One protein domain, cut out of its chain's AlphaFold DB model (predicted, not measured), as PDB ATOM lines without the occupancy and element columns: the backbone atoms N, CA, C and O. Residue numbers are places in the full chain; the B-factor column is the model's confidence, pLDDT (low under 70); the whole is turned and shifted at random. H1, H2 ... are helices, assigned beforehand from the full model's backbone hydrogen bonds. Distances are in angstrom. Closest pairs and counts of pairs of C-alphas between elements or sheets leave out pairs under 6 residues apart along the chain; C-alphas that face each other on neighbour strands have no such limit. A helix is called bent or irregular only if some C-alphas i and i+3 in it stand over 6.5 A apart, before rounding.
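AT A GLANCE: This is residues 3 to 89 of the 346 residues of the protein "Hypothetical protein" of Rotaria sp. Silwood2 (UniProt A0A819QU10). A long helical hairpin, made of H2 and H3 side by side, has a shorter helix, H1, set nearly at right angles to it near the beginning of H2. Most of H1, residues 3 to 12, sticks out from the hairpin, and so do residues 84 to 89 at the far end of H3, while H2 makes most of the longest axis. The printed part has 87 residues, with three named helices in the order H1, H2, H3 and no named strand, and its class is all helix. It is loose, with a radius of gyration of the C-alphas of 17.0 A, and elongated, spanning 53 by 31 by 27 A.

IN THESE COORDINATES: H1 is residues 3 to 17, 21.5 A from first to last C-alpha, and begins at C-alpha 3 at (24.882, 25.203, -37.487). H2, the longest helix, is residues 28 to 57 and measures 43.1 A; it begins at C-alpha 28 at (25.836, 31.380, -9.075). H3 is residues 64 to 89, 39.2 A long, and ends at C-alpha 89 at (33.458, 18.550, -10.172). H3 has a kink of 28 degrees near residue 75. It is neither bent nor irregular, but only just: C-alphas 76 and 79 are 6.1 A apart.

HOW THE PARTS SIT: H2 and H3 form a helical hairpin. They touch, with 20 pairs of C-alphas within 8 A; the closest C-alphas are those of Thr 51 and Ala 68, 5.1 A apart. Their lines stand at a shallow tilt of 11 degrees, and they run opposite ways, with their centres 10.9 A apart. H1 is close to H2 but not clearly touching it, with 1 pair of C-alphas within 8 A, those of Ser 16 and Glu 34, 7.7 A apart. The lines of H1 and H2 are about perpendicular, at 86 degrees. H1 and H3 are apart. In H1 and H2 every O i to N i+4 pair is within hydrogen-bond range; in H3, 15 of 22 are.

THE WHOLE: The two C-alphas farthest apart in the domain are those of Val 26 and Ser 60, 53.1 A. The first and last printed C-alphas, those of Glu 3 and Arg 89, are 29.4 A apart. The printed part has no cut. The link from H1 to H2 has 10 residues and the link from H2 to H3 has 6; both are short, and no link is long. Residues 18 to 24, between H1 and H2, stand free. The mean pLDDT of the printed part is 75.8, and confidence is low, under 70, at residues 3 to 26, residue 83 and residues 86 to 89.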
ATOM      1  N   GLU A   3      24.820  23.740 -37.273       58.53
ATOM      2  CA  GLU A   3      24.882  25.203 -37.487       58.53
ATOM      3  C   GLU A   3      23.933  25.984 -36.558       58.53
ATOM      4  O   GLU A   3      24.299  27.014 -36.001       58.53
ATOM      5  N   PHE A   4      22.744  25.440 -36.289       52.59
ATOM      6  CA  PHE A   4      21.725  26.100 -35.464       52.59
ATOM      7  C   PHE A   4      22.127  26.207 -33.979       52.59
ATOM      8  O   PHE A   4      21.775  27.169 -33.304       52.59
ATOM      9  N   ILE A   5      22.920  25.254 -33.473       59.47
ATOM     10  CA  ILE A   5      23.401  25.249 -32.080       59.47
ATOM     11  C   ILE A   5      24.521  26.284 -31.876       59.47
ATOM     12  O   ILE A   5      24.603  26.903 -30.814       59.47
ATOM     13  N   LYS A   6      25.356  26.528 -32.896       61.00
ATOM     14  CA  LYS A   6      26.391  27.574 -32.840       61.00
ATOM     15  C   LYS A   6      25.780  28.972 -32.820       61.00
ATOM     16  O   LYS A   6      26.218  29.817 -32.045       61.00
ATOM     17  N   GLU A   7      24.746  29.184 -33.627       63.16
ATOM     18  CA  GLU A   7      24.061  30.474 -33.752       63.16
ATOM     19  C   GLU A   7      23.296  30.833 -32.460       63.16
ATOM     20  O   GLU A   7      23.413  31.954 -31.964       63.16
ATOM     21  N   LEU A   8      22.655  29.849 -31.811       59.84
ATOM     22  CA  LEU A   8      22.011  30.025 -30.498       59.84
ATOM     23  C   LEU A   8      22.996  30.313 -29.355       59.84
ATOM     24  O   LEU A   8      22.682  31.099 -28.460       59.84
ATOM     25  N   SER A   9      24.181  29.698 -29.375       68.12
ATOM     26  CA  SER A   9      25.237  29.971 -28.390       68.12
ATOM     27  C   SER A   9      25.785  31.391 -28.548       68.12
ATOM     28  O   SER A   9      25.902  32.137 -27.577       68.12
ATOM     29  N   PHE A  10      26.038  31.806 -29.792       69.25
ATOM     30  CA  PHE A  10      26.595  33.122 -30.084       69.25
ATOM     31  C   PHE A  10      25.616  34.261 -29.770       69.25
ATOM     32  O   PHE A  10      26.023  35.283 -29.220       69.25
ATOM     33  N   ARG A  11      24.316  34.072 -30.038       66.88
ATOM     34  CA  ARG A  11      23.277  35.044 -29.661       66.88
ATOM     35  C   ARG A  11      23.153  35.213 -28.153       66.88
ATOM     36  O   ARG A  11      23.111  36.346 -27.701       66.88
ATOM     37  N   ARG A  12      23.209  34.128 -27.369       66.06
ATOM     38  CA  ARG A  12      23.221  34.228 -25.896       66.06
ATOM     39  C   ARG A  12      24.417  35.018 -25.371       66.06
ATOM     40  O   ARG A  12      24.247  35.804 -24.450       66.06
ATOM     41  N   ILE A  13      25.593  34.840 -25.975       66.50
ATOM     42  CA  ILE A  13      26.803  35.596 -25.614       66.50
ATOM     43  C   ILE A  13      26.652  37.080 -25.990       66.50
ATOM     44  O   ILE A  13      27.042  37.967 -25.235       66.50
ATOM     45  N   LEU A  14      26.062  37.374 -27.150       68.94
ATOM     46  CA  LEU A  14      25.778  38.748 -27.574       68.94
ATOM     47  C   LEU A  14      24.722  39.430 -26.701       68.94
ATOM     48  O   LEU A  14      24.853  40.619 -26.413       68.94
ATOM     49  N   ASP A  15      23.707  38.691 -26.265       66.56
ATOM     50  CA  ASP A  15      22.655  39.190 -25.384       66.56
ATOM     51  C   ASP A  15      23.174  39.384 -23.950       66.56
ATOM     52  O   ASP A  15      22.794  40.355 -23.304       66.56
ATOM     53  N   SER A  16      24.121  38.557 -23.480       61.97
ATOM     54  CA  SER A  16      24.828  38.799 -22.210       61.97
ATOM     55  C   SER A  16      25.779  40.000 -22.279       61.97
ATOM     56  O   SER A  16      25.986  40.682 -21.282       61.97
ATOM     57  N   LEU A  17      26.342  40.294 -23.457       62.62
ATOM     58  CA  LEU A  17      27.168  41.487 -23.698       62.62
ATOM     59  C   LEU A  17      26.332  42.768 -23.846       62.62
ATOM     60  O   LEU A  17      26.790  43.856 -23.497       62.62
ATOM     61  N   LYS A  18      25.095  42.658 -24.337       63.09
ATOM     62  CA  LYS A  18      24.113  43.746 -24.340       63.09
ATOM     63  C   LYS A  18      23.410  43.793 -22.988       63.09
ATOM     64  O   LYS A  18      22.242  43.430 -22.878       63.09
ATOM     65  N   LEU A  19      24.136  44.272 -21.979       53.69
ATOM     66  CA  LEU A  19      23.658  44.553 -20.623       53.69
ATOM     67  C   LEU A  19      22.358  45.377 -20.644       53.69
ATOM     68  O   LEU A  19      22.358  46.605 -20.573       53.69
ATOM     69  N   THR A  20      21.226  44.685 -20.737       50.06
ATOM     70  CA  THR A  20      19.921  45.202 -20.351       50.06
ATOM     71  C   THR A  20      19.771  44.857 -18.873       50.06
ATOM     72  O   THR A  20      19.674  43.680 -18.522       50.06
ATOM     73  N   PRO A  21      19.798  45.852 -17.973       53.59
ATOM     74  CA  PRO A  21      19.795  45.614 -16.539       53.59
ATOM     75  C   PRO A  21      18.374  45.244 -16.118       53.59
ATOM     76  O   PRO A  21      17.596  46.112 -15.723       53.59
ATOM     77  N   LYS A  22      17.964  43.980 -16.281       47.84
ATOM     78  CA  LYS A  22      16.618  43.582 -15.834       47.84
ATOM     79  C   LYS A  22      16.409  42.146 -15.383       47.84
ATOM     80  O   LYS A  22      15.294  41.838 -14.970       47.84
ATOM     81  N   HIS A  23      17.431  41.297 -15.363       52.81
ATOM     82  CA  HIS A  23      17.289  39.978 -14.754       52.81
ATOM     83  C   HIS A  23      18.182  39.879 -13.523       52.81
ATOM     84  O   HIS A  23      19.390  40.070 -13.619       52.81
ATOM     85  N   ARG A  24      17.587  39.623 -12.348       52.94
ATOM     86  CA  ARG A  24      18.372  39.282 -11.158       52.94
ATOM     87  C   ARG A  24      19.214  38.057 -11.519       52.94
ATOM     88  O   ARG A  24      18.653  37.016 -11.857       52.94
ATOM     89  N   LEU A  25      20.531  38.214 -11.457       57.22
ATOM     90  CA  LEU A  25      21.526  37.147 -11.504       57.22
ATOM     91  C   LEU A  25      21.394  36.351 -10.194       57.22
ATOM     92  O   LEU A  25      22.105  36.611  -9.228       57.22
ATOM     93  N   VAL A  26      20.370  35.499 -10.085       62.34
ATOM     94  CA  VAL A  26      20.077  34.765  -8.836       62.34
ATOM     95  C   VAL A  26      20.887  33.471  -8.756       62.34
ATOM     96  O   VAL A  26      21.147  32.979  -7.660       62.34
ATOM     97  N   GLU A  27      21.333  32.934  -9.891       78.56
ATOM     98  CA  GLU A  27      22.114  31.704  -9.917       78.56
ATOM     99  C   GLU A  27      23.614  31.996  -9.989       78.56
ATOM    100  O   GLU A  27      24.097  32.781 -10.804       78.56
ATOM    101  N   PHE A  28      24.373  31.310  -9.132       77.06
ATOM    102  CA  PHE A  28      25.836  31.380  -9.075       77.06
ATOM    103  C   PHE A  28      26.495  31.142 -10.444       77.06
ATOM    104  O   PHE A  28      27.550  31.706 -10.720       77.06
ATOM    105  N   GLY A  29      25.858  30.339 -11.306       81.00
ATOM    106  CA  GLY A  29      26.319  30.078 -12.668       81.00
ATOM    107  C   GLY A  29      26.323  31.316 -13.564       81.00
ATOM    108  O   GLY A  29      27.277  31.497 -14.318       81.00
ATOM    109  N   ASP A  30      25.324  32.192 -13.444       78.56
ATOM    110  CA  ASP A  30      25.218  33.390 -14.284       78.56
ATOM    111  C   ASP A  30      26.287  34.425 -13.910       78.56
ATOM    112  O   ASP A  30      26.962  34.972 -14.781       78.56
ATOM    113  N   ILE A  31      26.516  34.622 -12.605       82.56
ATOM    114  CA  ILE A  31      27.568  35.514 -12.089       82.56
ATOM    115  C   ILE A  31      28.950  35.013 -12.529       82.56
ATOM    116  O   ILE A  31      29.793  35.790 -12.980       82.56
ATOM    117  N   TRP A  32      29.189  33.701 -12.433       83.75
ATOM    118  CA  TRP A  32      30.453  33.111 -12.872       83.75
ATOM    119  C   TRP A  32      30.662  33.219 -14.381       83.75
ATOM    120  O   TRP A  32      31.790  33.452 -14.815       83.75
ATOM    121  N   ALA A  33      29.604  33.060 -15.180       81.62
ATOM    122  CA  ALA A  33      29.677  33.210 -16.628       81.62
ATOM    123  C   ALA A  33      30.037  34.647 -17.025       81.62
ATOM    124  O   ALA A  33      30.871  34.838 -17.911       81.62
ATOM    125  N   GLU A  34      29.472  35.644 -16.342       84.19
ATOM    126  CA  GLU A  34      29.785  37.053 -16.580       84.19
ATOM    127  C   GLU A  34      31.244  37.382 -16.227       84.19
ATOM    128  O   GLU A  34      31.968  37.924 -17.067       84.19
ATOM    129  N   ILE A  35      31.720  36.983 -15.041       86.06
ATOM    130  CA  ILE A  35      33.120  37.189 -14.625       86.06
ATOM    131  C   ILE A  35      34.080  36.467 -15.578       86.06
ATOM    132  O   ILE A  35      35.078  37.041 -16.017       86.06
ATOM    133  N   PHE A  36      33.773  35.218 -15.939       83.81
ATOM    134  CA  PHE A  36      34.583  34.442 -16.875       83.81
ATOM    135  C   PHE A  36      34.660  35.113 -18.248       83.81
ATOM    136  O   PHE A  36      35.749  35.217 -18.815       83.81
ATOM    137  N   LEU A  37      33.530  35.597 -18.773       85.00
ATOM    138  CA  LEU A  37      33.479  36.279 -20.062       85.00
ATOM    139  C   LEU A  37      34.294  37.576 -20.031       85.00
ATOM    140  O   LEU A  37      35.072  37.824 -20.953       85.00
ATOM    141  N   TRP A  38      34.179  38.362 -18.958       86.19
ATOM    142  CA  TRP A  38      34.983  39.570 -18.764       86.19
ATOM    143  C   TRP A  38      36.483  39.265 -18.732       86.19
ATOM    144  O   TRP A  38      37.234  39.850 -19.515       86.19
ATOM    145  N   CYS A  39      36.921  38.306 -17.911       86.31
ATOM    146  CA  CYS A  39      38.327  37.896 -17.843       86.31
ATOM    147  C   CYS A  39      38.843  37.329 -19.176       86.31
ATOM    148  O   CYS A  39      39.996  37.552 -19.554       86.31
ATOM    149  N   PHE A  40      37.998  36.604 -19.909       84.12
ATOM    150  CA  PHE A  40      38.342  36.060 -21.218       84.12
ATOM    151  C   PHE A  40      38.547  37.172 -22.252       84.12
ATOM    152  O   PHE A  40      39.536  37.155 -22.987       84.12
ATOM    153  N   MET A  41      37.669  38.179 -22.264       85.75
ATOM    154  CA  MET A  41      37.782  39.323 -23.170       85.75
ATOM    155  C   MET A  41      39.028  40.162 -22.878       85.75
ATOM    156  O   MET A  41      39.773  40.484 -23.805       85.75
ATOM    157  N   THR A  42      39.319  40.465 -21.609       88.81
ATOM    158  CA  THR A  42      40.538  41.213 -21.252       88.81
ATOM    159  C   THR A  42      41.800  40.426 -21.592       88.81
ATOM    160  O   THR A  42      42.746  40.998 -22.135       88.81
ATOM    161  N   SER A  43      41.802  39.109 -21.356       86.50
ATOM    162  CA  SER A  43      42.917  38.236 -21.735       86.50
ATOM    163  C   SER A  43      43.172  38.277 -23.245       86.50
ATOM    164  O   SER A  43      44.310  38.495 -23.661       86.50
ATOM    165  N   ILE A  44      42.129  38.148 -24.075       85.38
ATOM    166  CA  ILE A  44      42.266  38.215 -25.538       85.38
ATOM    167  C   ILE A  44      42.859  39.553 -25.976       85.38
ATOM    168  O   ILE A  44      43.769  39.565 -26.804       85.38
ATOM    169  N   VAL A  45      42.375  40.670 -25.427       88.12
ATOM    170  CA  VAL A  45      42.859  42.008 -25.804       88.12
ATOM    171  C   VAL A  45      44.345  42.168 -25.476       88.12
ATOM    172  O   VAL A  45      45.114  42.606 -26.333       88.12
ATOM    173  N   VAL A  46      44.777  41.761 -24.279       89.12
ATOM    174  CA  VAL A  46      46.189  41.849 -23.869       89.12
ATOM    175  C   VAL A  46      47.076  40.976 -24.756       89.12
ATOM    176  O   VAL A  46      48.105  41.443 -25.250       89.12
ATOM    177  N   HIS A  47      46.668  39.735 -25.026       87.19
ATOM    178  CA  HIS A  47      47.436  38.835 -25.887       87.19
ATOM    179  C   HIS A  47      47.469  39.322 -27.338       87.19
ATOM    180  O   HIS A  47      48.503  39.197 -27.988       87.19
ATOM    181  N   LEU A  48      46.396  39.942 -27.841       88.50
ATOM    182  CA  LEU A  48      46.372  40.544 -29.174       88.50
ATOM    183  C   LEU A  48      47.398  41.680 -29.289       88.50
ATOM    184  O   LEU A  48      48.159  41.718 -30.256       88.50
ATOM    185  N   ILE A  49      47.462  42.566 -28.290       91.31
ATOM    186  CA  ILE A  49      48.462  43.644 -28.237       91.31
ATOM    187  C   ILE A  49      49.872  43.047 -28.177       91.31
ATOM    188  O   ILE A  49      50.734  43.434 -28.969       91.31
ATOM    189  N   ALA A  50      50.101  42.056 -27.310       88.50
ATOM    190  CA  ALA A  50      51.386  41.368 -27.202       88.50
ATOM    191  C   ALA A  50      51.796  40.698 -28.524       88.50
ATOM    192  O   ALA A  50      52.957  40.779 -28.929       88.50
ATOM    193  N   THR A  51      50.850  40.096 -29.246       87.31
ATOM    194  CA  THR A  51      51.095  39.520 -30.570       87.31
ATOM    195  C   THR A  51      51.440  40.589 -31.603       87.31
ATOM    196  O   THR A  51      52.373  40.384 -32.376       87.31
ATOM    197  N   ILE A  52      50.753  41.735 -31.617       88.88
ATOM    198  CA  ILE A  52      51.086  42.850 -32.519       88.88
ATOM    199  C   ILE A  52      52.511  43.341 -32.240       88.88
ATOM    200  O   ILE A  52      53.315  43.450 -33.170       88.88
ATOM    201  N   VAL A  53      52.856  43.555 -30.967       89.88
ATOM    202  CA  VAL A  53      54.206  43.962 -30.546       89.88
ATOM    203  C   VAL A  53      55.243  42.913 -30.951       89.88
ATOM    204  O   VAL A  53      56.272  43.264 -31.529       89.88
ATOM    205  N   ALA A  54      54.963  41.626 -30.740       87.12
ATOM    206  CA  ALA A  54      55.851  40.538 -31.138       87.12
ATOM    207  C   ALA A  54      56.042  40.477 -32.664       87.12
ATOM    208  O   ALA A  54      57.163  40.294 -33.138       87.12
ATOM    209  N   ILE A  55      54.984  40.679 -33.454       85.38
ATOM    210  CA  ILE A  55      55.066  40.704 -34.921       85.38
ATOM    211  C   ILE A  55      55.925  41.877 -35.401       85.38
ATOM    212  O   ILE A  55      56.747  41.699 -36.305       85.38
ATOM    213  N   ILE A  56      55.751  43.062 -34.810       87.88
ATOM    214  CA  ILE A  56      56.539  44.252 -35.152       87.88
ATOM    215  C   ILE A  56      58.005  44.033 -34.763       87.88
ATOM    216  O   ILE A  56      58.896  44.208 -35.594       87.88
ATOM    217  N   SER A  57      58.251  43.589 -33.530       84.81
ATOM    218  CA  SER A  57      59.596  43.440 -32.976       84.81
ATOM    219  C   SER A  57      60.379  42.280 -33.602       84.81
ATOM    220  O   SER A  57      61.600  42.371 -33.715       84.81
ATOM    221  N   LEU A  58      59.714  41.211 -34.056       81.25
ATOM    222  CA  LEU A  58      60.377  40.020 -34.605       81.25
ATOM    223  C   LEU A  58      60.248  39.900 -36.130       81.25
ATOM    224  O   LEU A  58      60.530  38.840 -36.698       81.25
ATOM    225  N   ARG A  59      59.907  40.991 -36.830       77.50
ATOM    226  CA  ARG A  59      59.759  41.010 -38.297       77.50
ATOM    227  C   ARG A  59      61.014  40.524 -39.050       77.50
ATOM    228  O   ARG A  59      60.887  40.030 -40.169       77.50
ATOM    229  N   SER A  60      62.195  40.601 -38.427       81.50
ATOM    230  CA  SER A  60      63.482  40.180 -39.004       81.50
ATOM    231  C   SER A  60      63.891  38.723 -38.717       81.50
ATOM    232  O   SER A  60      64.792  38.214 -39.381       81.50
ATOM    233  N   HIS A  61      63.261  38.019 -37.767       80.88
ATOM    234  CA  HIS A  61      63.692  36.672 -37.359       80.88
ATOM    235  C   HIS A  61      62.652  35.601 -37.703       80.88
ATOM    236  O   HIS A  61      61.537  35.597 -37.186       80.88
ATOM    237  N   LYS A  62      63.042  34.620 -38.532       79.25
ATOM    238  CA  LYS A  62      62.177  33.497 -38.953       79.25
ATOM    239  C   LYS A  62      61.622  32.684 -37.772       79.25
ATOM    240  O   LYS A  62      60.495  32.209 -37.853       79.25
ATOM    241  N   ILE A  63      62.376  32.571 -36.674       80.44
ATOM    242  CA  ILE A  63      61.958  31.840 -35.466       80.44
ATOM    243  C   ILE A  63      60.929  32.616 -34.628       80.44
ATOM    244  O   ILE A  63      60.109  32.027 -33.932       80.44
ATOM    245  N   GLY A  64      60.918  33.945 -34.744       75.25
ATOM    246  CA  GLY A  64      60.073  34.821 -33.943       75.25
ATOM    247  C   GLY A  64      58.587  34.760 -34.266       75.25
ATOM    248  O   GLY A  64      57.743  35.011 -33.412       75.25
ATOM    249  N   ARG A  65      58.255  34.348 -35.491       78.38
ATOM    250  CA  ARG A  65      56.866  34.161 -35.928       78.38
ATOM    251  C   ARG A  65      56.149  33.060 -35.147       78.38
ATOM    252  O   ARG A  65      54.947  33.161 -34.939       78.38
ATOM    253  N   TRP A  66      56.880  32.048 -34.679       84.56
ATOM    254  CA  TRP A  66      56.303  30.976 -33.870       84.56
ATOM    255  C   TRP A  66      55.911  31.458 -32.471       84.56
ATOM    256  O   TRP A  66      54.875  31.046 -31.960       84.56
ATOM    257  N   TYR A  67      56.659  32.398 -31.885       83.44
ATOM    258  CA  TYR A  67      56.335  32.963 -30.570       83.44
ATOM    259  C   TYR A  67      54.998  33.712 -30.555       83.44
ATOM    260  O   TYR A  67      54.234  33.572 -29.606       83.44
ATOM    261  N   ALA A  68      54.666  34.436 -31.627       81.25
ATOM    262  CA  ALA A  68      53.366  35.096 -31.764       81.25
ATOM    263  C   ALA A  68      52.188  34.104 -31.693       81.25
ATOM    264  O   ALA A  68      51.158  34.411 -31.093       81.25
ATOM    265  N   ILE A  69      52.358  32.903 -32.259       84.56
ATOM    266  CA  ILE A  69      51.360  31.826 -32.214       84.56
ATOM    267  C   ILE A  69      51.256  31.257 -30.793       84.56
ATOM    268  O   ILE A  69      50.148  31.054 -30.303       84.56
ATOM    269  N   PHE A  70      52.387  31.052 -30.109       87.44
ATOM    270  CA  PHE A  70      52.399  30.581 -28.720       87.44
ATOM    271  C   PHE A  70      51.720  31.554 -27.755       87.44
ATOM    272  O   PHE A  70      50.998  31.099 -26.874       87.44
ATOM    273  N   ILE A  71      51.891  32.866 -27.941       86.94
ATOM    274  CA  ILE A  71      51.236  33.888 -27.109       86.94
ATOM    275  C   ILE A  71      49.711  33.804 -27.259       86.94
ATOM    276  O   ILE A  71      49.004  33.718 -26.258       86.94
ATOM    277  N   ILE A  72      49.189  33.732 -28.489       84.00
ATOM    278  CA  ILE A  72      47.740  33.564 -28.712       84.00
ATOM    279  C   ILE A  72      47.244  32.251 -28.096       84.00
ATOM    280  O   ILE A  72      46.207  32.219 -27.435       84.00
ATOM    281  N   LEU A  73      47.991  31.164 -28.296       87.44
ATOM    282  CA  LEU A  73      47.600  29.847 -27.810       87.44
ATOM    283  C   LEU A  73      47.588  29.789 -26.273       87.44
ATOM    284  O   LEU A  73      46.649  29.250 -25.691       87.44
ATOM    285  N   ALA A  74      48.574  30.399 -25.612       85.50
ATOM    286  CA  ALA A  74      48.629  30.513 -24.156       85.50
ATOM    287  C   ALA A  74      47.445  31.324 -23.602       85.50
ATOM    288  O   ALA A  74      46.818  30.894 -22.631       85.50
ATOM    289  N   GLY A  75      47.081  32.431 -24.257       82.06
ATOM    290  CA  GLY A  75      45.936  33.259 -23.863       82.06
ATOM    291  C   GLY A  75      44.586  32.536 -23.933       82.06
ATOM    292  O   GLY A  75      43.689  32.842 -23.149       82.06
ATOM    293  N   ILE A  76      44.451  31.542 -24.821       82.44
ATOM    294  CA  ILE A  76      43.232  30.733 -24.989       82.44
ATOM    295  C   ILE A  76      43.244  29.491 -24.087       82.44
ATOM    296  O   ILE A  76      42.227  29.154 -23.484       82.44
ATOM    297  N   ILE A  77      44.379  28.798 -23.966       85.06
ATOM    298  CA  ILE A  77      44.472  27.551 -23.190       85.06
ATOM    299  C   ILE A  77      44.322  27.814 -21.687       85.06
ATOM    300  O   ILE A  77      43.629  27.063 -20.996       85.06
ATOM    301  N   THR A  78      44.938  28.886 -21.189       81.56
ATOM    302  CA  THR A  78      44.956  29.228 -19.759       81.56
ATOM    303  C   THR A  78      43.551  29.367 -19.146       81.56
ATOM    304  O   THR A  78      43.333  28.786 -18.087       81.56
ATOM    305  N   PRO A  79      42.565  30.038 -19.778       76.38
ATOM    306  CA  PRO A  79      41.191  30.089 -19.260       76.38
ATOM    307  C   PRO A  79      40.358  28.814 -19.512       76.38
ATOM    308  O   PRO A  79      39.404  28.546 -18.774       76.38
ATOM    309  N   ILE A  80      40.691  27.993 -20.515       78.75
ATOM    310  CA  ILE A  80      39.910  26.787 -20.860       78.75
ATOM    311  C   ILE A  80      40.177  25.620 -19.896       78.75
ATOM    312  O   ILE A  80      39.256  24.885 -19.537       78.75
ATOM    313  N   ILE A  81      41.423  25.430 -19.451       81.12
ATOM    314  CA  ILE A  81      41.769  24.291 -18.581       81.12
ATOM    315  C   ILE A  81      41.031  24.357 -17.224       81.12
ATOM    316  O   ILE A  81      40.403  23.362 -16.843       81.12
ATOM    317  N   PRO A  82      41.027  25.491 -16.496       74.88
ATOM    318  CA  PRO A  82      40.344  25.592 -15.206       74.88
ATOM    319  C   PRO A  82      38.819  25.504 -15.331       74.88
ATOM    320  O   PRO A  82      38.159  24.905 -14.475       74.88
ATOM    321  N   SER A  83      38.248  26.049 -16.411       68.00
ATOM    322  CA  SER A  83      36.798  26.015 -16.646       68.00
ATOM    323  C   SER A  83      36.296  24.591 -16.913       68.00
ATOM    324  O   SER A  83      35.315  24.158 -16.303       68.00
ATOM    325  N   ALA A  84      37.017  23.805 -17.719       72.00
ATOM    326  CA  ALA A  84      36.666  22.408 -17.982       72.00
ATOM    327  C   ALA A  84      36.764  21.512 -16.729       72.00
ATOM    328  O   ALA A  84      35.941  20.611 -16.537       72.00
ATOM    329  N   LEU A  85      37.750  21.758 -15.859       71.12
ATOM    330  CA  LEU A  85      37.936  20.994 -14.619       71.12
ATOM    331  C   LEU A  85      36.846  21.293 -13.580       71.12
ATOM    332  O   LEU A  85      36.363  20.377 -12.908       71.12
ATOM    333  N   THR A  86      36.418  22.551 -13.478       65.44
ATOM    334  CA  THR A  86      35.396  22.972 -12.506       65.44
ATOM    335  C   THR A  86      34.014  22.416 -12.865       65.44
ATOM    336  O   THR A  86      33.296  21.932 -11.989       65.44
ATOM    337  N   SER A  87      33.680  22.359 -14.160       62.06
ATOM    338  CA  SER A  87      32.400  21.807 -14.622       62.06
ATOM    339  C   SER A  87      32.246  20.306 -14.339       62.06
ATOM    340  O   SER A  87      31.131  19.846 -14.097       62.06
ATOM    341  N   LYS A  88      33.343  19.532 -14.333       62.41
ATOM    342  CA  LYS A  88      33.296  18.099 -13.993       62.41
ATOM    343  C   LYS A  88      33.030  17.865 -12.508       62.41
ATOM    344  O   LYS A  88      32.226  17.003 -12.173       62.41
ATOM    345  N   ARG A  89      33.646  18.664 -11.630       60.38
ATOM    346  CA  ARG A  89      33.458  18.550 -10.172       60.38
ATOM    347  C   ARG A  89      32.044  18.895  -9.712       60.38
ATOM    348  O   ARG A  89      31.573  18.300  -8.755       60.38
TER     349      ARG A  89